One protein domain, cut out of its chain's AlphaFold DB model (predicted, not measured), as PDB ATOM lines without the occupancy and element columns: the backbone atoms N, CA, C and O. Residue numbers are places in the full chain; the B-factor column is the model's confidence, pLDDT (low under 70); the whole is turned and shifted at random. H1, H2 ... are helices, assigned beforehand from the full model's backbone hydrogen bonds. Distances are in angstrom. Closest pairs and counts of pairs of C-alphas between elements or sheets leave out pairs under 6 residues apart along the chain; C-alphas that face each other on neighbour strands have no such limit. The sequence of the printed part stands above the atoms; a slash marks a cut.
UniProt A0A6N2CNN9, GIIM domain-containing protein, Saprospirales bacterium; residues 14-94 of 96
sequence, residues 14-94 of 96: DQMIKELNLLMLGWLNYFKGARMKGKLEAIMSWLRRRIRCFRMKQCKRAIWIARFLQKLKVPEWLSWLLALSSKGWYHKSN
ATOM      1  N   ASP A  14     -10.744 -29.910 -36.092       84.31
ATOM      2  CA  ASP A  14     -12.119 -29.981 -35.583       84.31
ATOM      3  C   ASP A  14     -12.485 -31.390 -35.096       84.31
ATOM      4  O   ASP A  14     -12.949 -31.563 -33.971       84.31
ATOM      5  N   GLN A  15     -12.164 -32.411 -35.895       84.62
ATOM      6  CA  GLN A  15     -12.390 -33.804 -35.522       84.62
ATOM      7  C   GLN A  15     -11.568 -34.192 -34.285       84.62
ATOM      8  O   GLN A  15     -12.087 -34.826 -33.367       84.62
ATOM      9  N   MET A  16     -10.310 -33.742 -34.202       82.44
ATOM     10  CA  MET A  16      -9.485 -33.950 -33.009       82.44
ATOM     11  C   MET A  16     -10.098 -33.286 -31.767       82.44
ATOM     12  O   MET A  16     -10.091 -33.891 -30.695       82.44
ATOM     13  N   ILE A  17     -10.638 -32.068 -31.882       85.25
ATOM     14  CA  ILE A  17     -11.313 -31.385 -30.766       85.25
ATOM     15  C   ILE A  17     -12.573 -32.143 -30.350       85.25
ATOM     16  O   ILE A  17     -12.768 -32.355 -29.156       85.25
ATOM     17  N   LYS A  18     -13.402 -32.586 -31.301       86.44
ATOM     18  CA  LYS A  18     -14.620 -33.360 -31.017       86.44
ATOM     19  C   LYS A  18     -14.310 -34.637 -30.247       86.44
ATOM     20  O   LYS A  18     -14.895 -34.878 -29.193       86.44
ATOM     21  N   GLU A  19     -13.336 -35.412 -30.716       84.38
ATOM     22  CA  GLU A  19     -12.904 -36.630 -30.027       84.38
ATOM     23  C   GLU A  19     -12.352 -36.349 -28.628       84.38
ATOM     24  O   GLU A  19     -12.619 -37.102 -27.690       84.38
ATOM     25  N   LEU A  20     -11.590 -35.263 -28.469       83.62
ATOM     26  CA  LEU A  20     -11.079 -34.856 -27.165       83.62
ATOM     27  C   LEU A  20     -12.211 -34.446 -26.224       83.62
ATOM     28  O   LEU A  20     -12.222 -34.910 -25.089       83.62
ATOM     29  N   ASN A  21     -13.173 -33.649 -26.689       86.06
ATOM     30  CA  ASN A  21     -14.312 -33.204 -25.888       86.06
ATOM     31  C   ASN A  21     -15.153 -34.386 -25.389       86.06
ATOM     32  O   ASN A  21     -15.501 -34.416 -24.211       86.06
ATOM     33  N   LEU A  22     -15.407 -35.390 -26.235       85.62
ATOM     34  CA  LEU A  22     -16.121 -36.610 -25.834       85.62
ATOM     35  C   LEU A  22     -15.389 -37.364 -24.716       85.62
ATOM     36  O   LEU A  22     -16.000 -37.771 -23.729       85.62
ATOM     37  N   LEU A  23     -14.066 -37.502 -24.830       84.00
ATOM     38  CA  LEU A  23     -13.254 -38.114 -23.776       84.00
ATOM     39  C   LEU A  23     -13.255 -37.272 -22.496       84.00
ATOM     40  O   LEU A  23     -13.318 -37.828 -21.403       84.00
ATOM     41  N   MET A  24     -13.191 -35.944 -22.626       82.00
ATOM     42  CA  MET A  24     -13.195 -35.012 -21.497       82.00
ATOM     43  C   MET A  24     -14.511 -35.056 -20.724       82.00
ATOM     44  O   MET A  24     -14.471 -35.053 -19.501       82.00
ATOM     45  N   LEU A  25     -15.652 -35.139 -21.412       84.06
ATOM     46  CA  LEU A  25     -16.981 -35.237 -20.802       84.06
ATOM     47  C   LEU A  25     -17.092 -36.447 -19.865       84.06
ATOM     48  O   LEU A  25     -17.448 -36.287 -18.699       84.06
ATOM     49  N   GLY A  26     -16.710 -37.638 -20.339       83.31
ATOM     50  CA  GLY A  26     -16.715 -38.845 -19.506       83.31
ATOM     51  C   GLY A  26     -15.747 -38.747 -18.323       83.31
ATOM     52  O   GLY A  26     -16.073 -39.144 -17.204       83.31
ATOM     53  N   TRP A  27     -14.575 -38.149 -18.545       83.12
ATOM     54  CA  TRP A  27     -13.565 -37.963 -17.504       83.12
ATOM     55  C   TRP A  27     -14.014 -36.964 -16.428       83.12
ATOM     56  O   TRP A  27     -13.873 -37.229 -15.237       83.12
ATOM     57  N   LEU A  28     -14.599 -35.833 -16.826       82.56
ATOM     58  CA  LEU A  28     -15.119 -34.820 -15.906       82.56
ATOM     59  C   LEU A  28     -16.280 -35.357 -15.071       82.56
ATOM     60  O   LEU A  28     -16.347 -35.051 -13.883       82.56
ATOM     61  N   ASN A  29     -17.151 -36.183 -15.655       85.06
ATOM     62  CA  ASN A  29     -18.232 -36.819 -14.906       85.06
ATOM     63  C   ASN A  29     -17.689 -37.767 -13.823       85.06
ATOM     64  O   ASN A  29     -18.158 -37.737 -12.690       85.06
ATOM     65  N   TYR A  30     -16.646 -38.539 -14.141       84.81
ATOM     66  CA  TYR A  30     -15.987 -39.432 -13.185       84.81
ATOM     67  C   TYR A  30     -15.280 -38.671 -12.048       84.81
ATOM     68  O   TYR A  30     -15.372 -39.052 -10.885       84.81
ATOM     69  N   PHE A  31     -14.607 -37.559 -12.358       77.19
ATOM     70  CA  PHE A  31     -13.847 -36.774 -11.374       77.19
ATOM     71  C   PHE A  31     -14.640 -35.647 -10.699       77.19
ATOM     72  O   PHE A  31     -14.056 -34.871  -9.943       77.19
ATOM     73  N   LYS A  32     -15.959 -35.563 -10.917       77.25
ATOM     74  CA  LYS A  32     -16.819 -34.483 -10.400       77.25
ATOM     75  C   LYS A  32     -16.764 -34.334  -8.873       77.25
ATOM     76  O   LYS A  32     -16.838 -33.217  -8.374       77.25
ATOM     77  N   GLY A  33     -16.603 -35.437  -8.137       78.69
ATOM     78  CA  GLY A  33     -16.495 -35.440  -6.670       78.69
ATOM     79  C   GLY A  33     -15.074 -35.264  -6.121       78.69
ATOM     80  O   GLY A  33     -14.888 -35.174  -4.911       78.69
ATOM     81  N   ALA A  34     -14.052 -35.227  -6.980       80.56
ATOM     82  CA  ALA A  34     -12.663 -35.180  -6.545       80.56
ATOM     83  C   ALA A  34     -12.171 -33.727  -6.399       80.56
ATOM     84  O   ALA A  34     -12.280 -32.923  -7.327       80.56
ATOM     85  N   ARG A  35     -11.527 -33.385  -5.271       75.00
ATOM     86  CA  ARG A  35     -10.798 -32.108  -5.101       75.00
ATOM     87  C   ARG A  35      -9.493 -32.117  -5.912       75.00
ATOM     88  O   ARG A  35      -8.400 -32.181  -5.362       75.00
ATOM     89  N   MET A  36      -9.599 -32.083  -7.240       80.56
ATOM     90  CA  MET A  36      -8.458 -32.177  -8.166       80.56
ATOM     91  C   MET A  36      -8.376 -31.022  -9.170       80.56
ATOM     92  O   MET A  36      -7.767 -31.164 -10.231       80.56
ATOM     93  N   LYS A  37      -8.934 -29.854  -8.833       78.62
ATOM     94  CA  LYS A  37      -8.961 -28.680  -9.722       78.62
ATOM     95  C   LYS A  37      -7.572 -28.305 -10.269       78.62
ATOM     96  O   LYS A  37      -7.419 -28.183 -11.477       78.62
ATOM     97  N   GLY A  38      -6.542 -28.248  -9.419       82.69
ATOM     98  CA  GLY A  38      -5.177 -27.921  -9.865       82.69
ATOM     99  C   GLY A  38      -4.564 -28.969 -10.809       82.69
ATOM    100  O   GLY A  38      -3.945 -28.627 -11.816       82.69
ATOM    101  N   LYS A  39      -4.794 -30.265 -10.547       83.31
ATOM    102  CA  LYS A  39      -4.343 -31.343 -11.449       83.31
ATOM    103  C   LYS A  39      -5.067 -31.279 -12.797       83.31
ATOM    104  O   LYS A  39      -4.440 -31.471 -13.836       83.31
ATOM    105  N   LEU A  40      -6.364 -30.967 -12.789       83.25
ATOM    106  CA  LEU A  40      -7.161 -30.774 -14.001       83.25
ATOM    107  C   LEU A  40      -6.648 -29.597 -14.834       83.25
ATOM    108  O   LEU A  40      -6.465 -29.740 -16.041       83.25
ATOM    109  N   GLU A  41      -6.349 -28.462 -14.208       85.44
ATOM    110  CA  GLU A  41      -5.790 -27.291 -14.891       85.44
ATOM    111  C   GLU A  41      -4.441 -27.600 -15.554       85.44
ATOM    112  O   GLU A  41      -4.229 -27.238 -16.715       85.44
ATOM    113  N   ALA A  42      -3.563 -28.344 -14.875       87.44
ATOM    114  CA  ALA A  42      -2.287 -28.781 -15.440       87.44
ATOM    115  C   ALA A  42      -2.476 -29.690 -16.670       87.44
ATOM    116  O   ALA A  42      -1.833 -29.485 -17.705       87.44
ATOM    117  N   ILE A  43      -3.402 -30.655 -16.596       86.31
ATOM    118  CA  ILE A  43      -3.731 -31.548 -17.719       86.31
ATOM    119  C   ILE A  43      -4.319 -30.751 -18.888       86.31
ATOM    120  O   ILE A  43      -3.913 -30.951 -20.037       86.31
ATOM    121  N   MET A  44      -5.225 -29.810 -18.613       85.69
ATOM    122  CA  MET A  44      -5.818 -28.940 -19.629       85.69
ATOM    123  C   MET A  44      -4.776 -28.048 -20.300       85.69
ATOM    124  O   MET A  44      -4.782 -27.903 -21.523       85.69
ATOM    125  N   SER A  45      -3.852 -27.481 -19.525       88.94
ATOM    126  CA  SER A  45      -2.734 -26.690 -20.043       88.94
ATOM    127  C   SER A  45      -1.856 -27.521 -20.983       88.94
ATOM    128  O   SER A  45      -1.607 -27.132 -22.130       88.94
ATOM    129  N   TRP A  46      -1.480 -28.730 -20.554       88.19
ATOM    130  CA  TRP A  46      -0.726 -29.668 -21.381       88.19
ATOM    131  C   TRP A  46      -1.476 -30.043 -22.670       88.19
ATOM    132  O   TRP A  46      -0.880 -30.061 -23.752       88.19
ATOM    133  N   LEU A  47      -2.789 -30.278 -22.587       86.56
ATOM    134  CA  LEU A  47      -3.622 -30.617 -23.740       86.56
ATOM    135  C   LEU A  47      -3.695 -29.466 -24.753       86.56
ATOM    136  O   LEU A  47      -3.430 -29.680 -25.939       86.56
ATOM    137  N   ARG A  48      -3.965 -28.236 -24.298       88.12
ATOM    138  CA  ARG A  48      -3.973 -27.036 -25.157       88.12
ATOM    139  C   ARG A  48      -2.631 -26.850 -25.858       88.12
ATOM    140  O   ARG A  48      -2.596 -26.584 -27.061       88.12
ATOM    141  N   ARG A  49      -1.521 -27.067 -25.145       89.06
ATOM    142  CA  ARG A  49      -0.175 -27.007 -25.726       89.06
ATOM    143  C   ARG A  49       0.014 -28.038 -26.839       89.06
ATOM    144  O   ARG A  49       0.569 -27.711 -27.891       89.06
ATOM    145  N   ARG A  50      -0.485 -29.269 -26.666       87.00
ATOM    146  CA  ARG A  50      -0.437 -30.287 -27.731       87.00
ATOM    147  C   ARG A  50      -1.254 -29.896 -28.956       87.00
ATOM    148  O   ARG A  50      -0.764 -30.099 -30.065       87.00
ATOM    149  N   ILE A  51      -2.442 -29.320 -28.770       87.56
ATOM    150  CA  ILE A  51      -3.290 -28.848 -29.877       87.56
ATOM    151  C   ILE A  51      -2.577 -27.734 -30.654       87.56
ATOM    152  O   ILE A  51      -2.501 -27.796 -31.881       87.56
ATOM    153  N   ARG A  52      -1.956 -26.766 -29.963       88.38
ATOM    154  CA  ARG A  52      -1.138 -25.719 -30.605       88.38
ATOM    155  C   ARG A  52       0.010 -26.311 -31.424       88.38
ATOM    156  O   ARG A  52       0.180 -25.953 -32.586       88.38
ATOM    157  N   CYS A  53       0.748 -27.271 -30.857       88.88
ATOM    158  CA  CYS A  53       1.809 -27.983 -31.577       88.88
ATOM    159  C   CYS A  53       1.285 -28.687 -32.836       88.88
ATOM    160  O   CYS A  53       1.950 -28.677 -33.870       88.88
ATOM    161  N   PHE A  54       0.121 -29.337 -32.737       87.50
ATOM    162  CA  PHE A  54      -0.504 -30.030 -33.859       87.50
ATOM    163  C   PHE A  54      -0.862 -29.047 -34.975       87.50
ATOM    164  O   PHE A  54      -0.487 -29.268 -36.125       87.50
ATOM    165  N   ARG A  55      -1.487 -27.916 -34.625       87.44
ATOM    166  CA  ARG A  55      -1.853 -26.874 -35.587       87.44
ATOM    167  C   ARG A  55      -0.638 -26.267 -36.282       87.44
ATOM    168  O   ARG A  55      -0.624 -26.194 -37.505       87.44
ATOM    169  N   MET A  56       0.400 -25.903 -35.529       87.44
ATOM    170  CA  MET A  56       1.638 -25.363 -36.105       87.44
ATOM    171  C   MET A  56       2.307 -26.362 -37.058       87.44
ATOM    172  O   MET A  56       2.749 -25.983 -38.140       87.44
ATOM    173  N   LYS A  57       2.316 -27.655 -36.706       86.56
ATOM    174  CA  LYS A  57       2.841 -28.709 -37.583       86.56
ATOM    175  C   LYS A  57       1.997 -28.880 -38.855       86.56
ATOM    176  O   LYS A  57       2.559 -29.124 -39.920       86.56
ATOM    177  N   GLN A  58       0.674 -28.729 -38.766       87.31
ATOM    178  CA  GLN A  58      -0.236 -28.830 -39.912       87.31
ATOM    179  C   GLN A  58       0.009 -27.729 -40.957       87.31
ATOM    180  O   GLN A  58      -0.127 -27.989 -42.149       87.31
ATOM    181  N   CYS A  59       0.420 -26.530 -40.532       88.31
ATOM    182  CA  CYS A  59       0.754 -25.426 -41.437       88.31
ATOM    183  C   CYS A  59       1.974 -25.721 -42.332       88.31
ATOM    184  O   CYS A  59       2.060 -25.159 -43.421       88.31
ATOM    185  N   LYS A  60       2.880 -26.619 -41.909       83.88
ATOM    186  CA  LYS A  60       4.111 -27.079 -42.594       83.88
ATOM    187  C   LYS A  60       5.139 -25.986 -42.935       83.88
ATOM    188  O   LYS A  60       6.294 -26.123 -42.549       83.88
ATOM    189  N   ARG A  61       4.752 -24.927 -43.653       89.19
ATOM    190  CA  ARG A  61       5.623 -23.825 -44.102       89.19
ATOM    191  C   ARG A  61       5.477 -22.589 -43.214       89.19
ATOM    192  O   ARG A  61       4.385 -22.297 -42.726       89.19
ATOM    193  N   ALA A  62       6.559 -21.818 -43.094       89.06
ATOM    194  CA  ALA A  62       6.611 -20.587 -42.300       89.06
ATOM    195  C   ALA A  62       5.536 -19.563 -42.710       89.06
ATOM    196  O   ALA A  62       4.855 -19.023 -41.846       89.06
ATOM    197  N   ILE A  63       5.294 -19.383 -44.013       91.94
ATOM    198  CA  ILE A  63       4.274 -18.446 -44.514       91.94
ATOM    199  C   ILE A  63       2.863 -18.759 -43.995       91.94
ATOM    200  O   ILE A  63       2.124 -17.861 -43.600       91.94
ATOM    201  N   TRP A  64       2.489 -20.040 -43.935       91.75
ATOM    202  CA  TRP A  64       1.177 -20.458 -43.440       91.75
ATOM    203  C   TRP A  64       1.065 -20.321 -41.923       91.75
ATOM    204  O   TRP A  64      -0.031 -20.104 -41.414       91.75
ATOM    205  N   ILE A  65       2.185 -20.423 -41.204       90.69
ATOM    206  CA  ILE A  65       2.247 -20.165 -39.763       90.69
ATOM    207  C   ILE A  65       2.077 -18.669 -39.501       90.69
ATOM    208  O   ILE A  65       1.222 -18.304 -38.701       90.69
ATOM    209  N   ALA A  66       2.817 -17.811 -40.208       91.94
ATOM    210  CA  ALA A  66       2.710 -16.361 -40.071       91.94
ATOM    211  C   ALA A  66       1.284 -15.876 -40.376       91.94
ATOM    212  O   ALA A  66       0.677 -15.209 -39.544       91.94
ATOM    213  N   ARG A  67       0.685 -16.324 -41.490       92.62
ATOM    214  CA  ARG A  67      -0.719 -16.022 -41.830       92.62
ATOM    215  C   ARG A  67      -1.709 -16.524 -40.779       92.62
ATOM    216  O   ARG A  67      -2.691 -15.851 -40.478       92.62
ATOM    217  N   PHE A  68      -1.476 -17.711 -40.216       91.25
ATOM    218  CA  PHE A  68      -2.317 -18.246 -39.147       91.25
ATOM    219  C   PHE A  68      -2.243 -17.388 -37.877       91.25
ATOM    220  O   PHE A  68      -3.278 -17.122 -37.273       91.25
ATOM    221  N   LEU A  69      -1.050 -16.929 -37.497       90.44
ATOM    222  CA  LEU A  69      -0.843 -16.063 -36.332       90.44
ATOM    223  C   LEU A  69      -1.436 -14.665 -36.551       90.44
ATOM    224  O   LEU A  69      -2.148 -14.166 -35.684       90.44
ATOM    225  N   GLN A  70      -1.258 -14.090 -37.740       92.00
ATOM    226  CA  GLN A  70      -1.893 -12.827 -38.127       92.00
ATOM    227  C   GLN A  70      -3.425 -12.926 -38.079       92.00
ATOM    228  O   GLN A  70      -4.088 -12.033 -37.554       92.00
ATOM    229  N   LYS A  71      -4.013 -14.049 -38.527       92.12
ATOM    230  CA  LYS A  71      -5.461 -14.304 -38.399       92.12
ATOM    231  C   LYS A  71      -5.925 -14.338 -36.935       92.12
ATOM    232  O   LYS A  71      -7.068 -13.991 -36.651       92.12
ATOM    233  N   LEU A  72      -5.050 -14.735 -36.012       89.94
ATOM    234  CA  LEU A  72      -5.284 -14.691 -34.565       89.94
ATOM    235  C   LEU A  72      -4.990 -13.316 -33.940       89.94
ATOM    236  O   LEU A  72      -5.007 -13.202 -32.718       89.94
ATOM    237  N   LYS A  73      -4.760 -12.278 -34.757       91.69
ATOM    238  CA  LYS A  73      -4.419 -10.905 -34.351       91.69
ATOM    239  C   LYS A  73      -3.063 -10.763 -33.645       91.69
ATOM    240  O   LYS A  73      -2.846  -9.794 -32.925       91.69
ATOM    241  N   VAL A  74      -2.137 -11.697 -33.863       89.81
ATOM    242  CA  VAL A  74      -0.738 -11.529 -33.438       89.81
ATOM    243  C   VAL A  74      -0.077 -10.492 -34.354       89.81
ATOM    244  O   VAL A  74      -0.285 -10.558 -35.572       89.81
ATOM    245  N   PRO A  75       0.722  -9.548 -33.824       93.12
ATOM    246  CA  PRO A  75       1.402  -8.567 -34.657       93.12
ATOM    247  C   PRO A  75       2.307  -9.247 -35.690       93.12
ATOM    248  O   PRO A  75       2.882 -10.317 -35.454       93.12
ATOM    249  N   GLU A  76       2.419  -8.632 -36.865       91.31
ATOM    250  CA  GLU A  76       3.088  -9.236 -38.017       91.31
ATOM    251  C   GLU A  76       4.561  -9.566 -37.742       91.31
ATOM    252  O   GLU A  76       4.999 -10.685 -38.019       91.31
ATOM    253  N   TRP A  77       5.303  -8.637 -37.135       91.75
ATOM    254  CA  TRP A  77       6.721  -8.824 -36.811       91.75
ATOM    255  C   TRP A  77       6.953 -10.064 -35.930       91.75
ATOM    256  O   TRP A  77       7.834 -10.879 -36.207       91.75
ATOM    257  N   LEU A  78       6.106 -10.262 -34.914       91.44
ATOM    258  CA  LEU A  78       6.186 -11.399 -33.997       91.44
ATOM    259  C   LEU A  78       5.779 -12.699 -34.697       91.44
ATOM    260  O   LEU A  78       6.390 -13.748 -34.487       91.44
ATOM    261  N   SER A  79       4.775 -12.619 -35.572       91.44
ATOM    262  CA  SER A  79       4.303 -13.753 -36.369       91.44
ATOM    263  C   SER A  79       5.417 -14.321 -37.249       91.44
ATOM    264  O   SER A  79       5.623 -15.537 -37.273       91.44
ATOM    265  N   TRP A  80       6.176 -13.456 -37.929       91.69
ATOM    266  CA  TRP A  80       7.317 -13.860 -38.753       91.69
ATOM    267  C   TRP A  80       8.509 -14.338 -37.923       91.69
ATOM    268  O   TRP A  80       9.082 -15.380 -38.248       91.69
ATOM    269  N   LEU A  81       8.828 -13.659 -36.814       92.25
ATOM    270  CA  LEU A  81       9.892 -14.070 -35.892       92.25
ATOM    271  C   LEU A  81       9.675 -15.506 -35.384       92.25
ATOM    272  O   LEU A  81      10.581 -16.345 -35.392       92.25
ATOM    273  N   LEU A  82       8.442 -15.819 -34.990       90.75
ATOM    274  CA  LEU A  82       8.055 -17.140 -34.503       90.75
ATOM    275  C   LEU A  82       8.031 -18.176 -35.636       90.75
ATOM    276  O   LEU A  82       8.509 -19.307 -35.467       90.75
ATOM    277  N   ALA A  83       7.508 -17.802 -36.806       90.44
ATOM    278  CA  ALA A  83       7.439 -18.680 -37.969       90.44
ATOM    279  C   ALA A  83       8.833 -19.118 -38.446       90.44
ATOM    280  O   ALA A  83       9.046 -20.317 -38.645       90.44
ATOM    281  N   LEU A  84       9.781 -18.182 -38.546       91.00
ATOM    282  CA  LEU A  84      11.142 -18.407 -39.049       91.00
ATOM    283  C   LEU A  84      12.097 -19.015 -38.017       91.00
ATOM    284  O   LEU A  84      13.142 -19.541 -38.385       91.00
ATOM    285  N   SER A  85      11.741 -18.996 -36.732       90.44
ATOM    286  CA  SER A  85      12.578 -19.584 -35.685       90.44
ATOM    287  C   SER A  85      12.909 -21.063 -35.965       90.44
ATOM    288  O   SER A  85      12.032 -21.852 -36.313       90.44
ATOM    289  N   SER A  86      14.156 -21.476 -35.746       86.81
ATOM    290  CA  SER A  86      14.604 -22.875 -35.878       86.81
ATOM    291  C   SER A  86      14.157 -23.779 -34.719       86.81
ATOM    292  O   SER A  86      14.386 -24.988 -34.735       86.81
ATOM    293  N   LYS A  87      13.503 -23.216 -33.693       88.25
ATOM    294  CA  LYS A  87      13.099 -23.958 -32.493       88.25
ATOM    295  C   LYS A  87      12.029 -25.011 -32.806       88.25
ATOM    296  O   LYS A  87      11.141 -24.808 -33.632       88.25
ATOM    297  N   GLY A  88      12.061 -26.128 -32.082       87.25
ATOM    298  CA  GLY A  88      11.073 -27.197 -32.240       87.25
ATOM    299  C   GLY A  88       9.638 -26.763 -31.903       87.25
ATOM    300  O   GLY A  88       9.407 -25.865 -31.091       87.25
ATOM    301  N   TRP A  89       8.645 -27.460 -32.468       87.06
ATOM    302  CA  TRP A  89       7.213 -27.142 -32.313       87.06
ATOM    303  C   TRP A  89       6.741 -27.020 -30.861       87.06
ATOM    304  O   TRP A  89       5.905 -26.179 -30.543       87.06
ATOM    305  N   TYR A  90       7.289 -27.847 -29.967       86.69
ATOM    306  CA  TYR A  90       6.944 -27.799 -28.549       86.69
ATOM    307  C   TYR A  90       7.409 -26.498 -27.889       86.69
ATOM    308  O   TYR A  90       6.681 -25.933 -27.074       86.69
ATOM    309  N   HIS A  91       8.574 -25.976 -28.277       87.38
ATOM    310  CA  HIS A  91       9.063 -24.686 -27.794       87.38
ATOM    311  C   HIS A  91       8.216 -23.537 -28.346       87.38
ATOM    312  O   HIS A  91       7.745 -22.704 -27.582       87.38
ATOM    313  N   LYS A  92       7.931 -23.554 -29.655       86.62
ATOM    314  CA  LYS A  92       7.087 -22.544 -30.320       86.62
ATOM    315  C   LYS A  92       5.649 -22.494 -29.791       86.62
ATOM    316  O   LYS A  92       5.013 -21.461 -29.843       86.62
ATOM    317  N   SER A  93       5.118 -23.591 -29.253       85.12
ATOM    318  CA  SER A  93       3.753 -23.604 -28.693       85.12
ATOM    319  C   SER A  93       3.576 -22.819 -27.381       85.12
ATOM    320  O   SER A  93       2.438 -22.624 -26.942       85.12
ATOM    321  N   ASN A  94       4.690 -22.423 -26.757       84.38
ATOM    322  CA  ASN A  94       4.749 -21.744 -25.464       84.38
ATOM    323  C   ASN A  94       5.011 -20.239 -25.565       84.38
ATOM    324  O   ASN A  94       5.049 -19.575 -24.534       84.38
TER     325      ASN A  94
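AT A GLANCE: This is residues 14 to 94 of the 96 residues of the protein "GIIM domain-containing protein" of Saprospirales bacterium (UniProt A0A6N2CNN9). Two long helices, H1 and then H2, run side by side in opposite directions with a gap between them, and at the far end of H2 the chain turns into a small head, a hairpin of two shorter helices, H3 and H4, set at a slant to H2. A last short helix, H5, folds back from the head onto the later part of H2, while residues 32 to 39, of which 37 to 39 belong to H2, stick out at the other end. The printed part has 81 residues with five named helices, in the order H1, H2, H3, H4, H5, and no named strand; its class is all helix. It is loose, with a radius of gyration of the C-alphas of 15.8 A, and elongated, spanning 46 by 25 by 22 A.

HOW THE PARTS SIT: H1, residues 14 to 30, touches no helix. It is near H2, residues 37 to 59, with 6 pairs of C-alphas within 10 A but no pair within 8 A. H2 and H3, residues 62 to 71, are close but not clearly touching; their closest C-alphas are those of Cys 59 and Ile 65, 5.7 A apart. The lines of H2 and H3 stand at a steep tilt of 54 degrees, and the two run opposite ways. H3 touches H4, residues 76 to 84, with 16 pairs of C-alphas within 8 A; the closest are those of Ala 66 and Ser 79, 4.8 A apart. H3 and H4 form a helical hairpin, running opposite ways at a shallow tilt of 33 degrees, only just short of steep. H4 and H5, residues 89 to 92, are close but not clearly touching, with the closest C-alphas those of Leu 82 and Lys 92, 6.9 A apart. H5 touches H2 along residues 49 to 57 of H2 alone; the closest C-alphas are those of Cys 53 and Trp 89, 5.5 A apart. H1 is apart from H3, H4 and H5, H2 is apart from H4, and H3 is apart from H5. In H1, H2, H3 and H4 every pair of O of residue i and N of residue i+4 is within hydrogen-bond range, while H5 is too short for such a pair and has its 1 pair of O of residue i and N of residue i+3 within range.

IN THESE COORDINATES: H1 begins at C-alpha 14, at (-12.119, -29.981, -35.583), and measures 24.6 A from first to last C-alpha, Asp 14 to Tyr 30. H2, Lys 37 to Cys 59, is the longest helix with 23 residues and measures 33.3 A; it begins at C-alpha 37, at (-8.961, -28.680, -9.722), and ends at C-alpha 59, at (0.754, -25.426, -41.437). H3, Ala 62 to Lys 71, measures 14.2 A, and H4, Glu 76 to Leu 84, measures 12.2 A. H5, Trp 89 to Lys 92, measures 5.0 A and ends at C-alpha 92, at (7.087, -22.544, -30.320).

THE WHOLE: The two C-alphas farthest apart are those of Gly 33 and Trp 77, 46.4 A. The first and last printed C-alphas, those of Asp 14 and Asn 94, are 21.3 A apart. Residues 32 to 39, of which 37 to 39 belong to H2, stand free; without them the body spans 44 by 22 by 20 A. The printed part has no cut. The links H2 to H3, H3 to H4 and H4 to H5 are tight, the link H1 to H2 is short with 6 residues, and no link is long. The mean pLDDT of the printed part of this model is 86.8, and no printed residue is under 70.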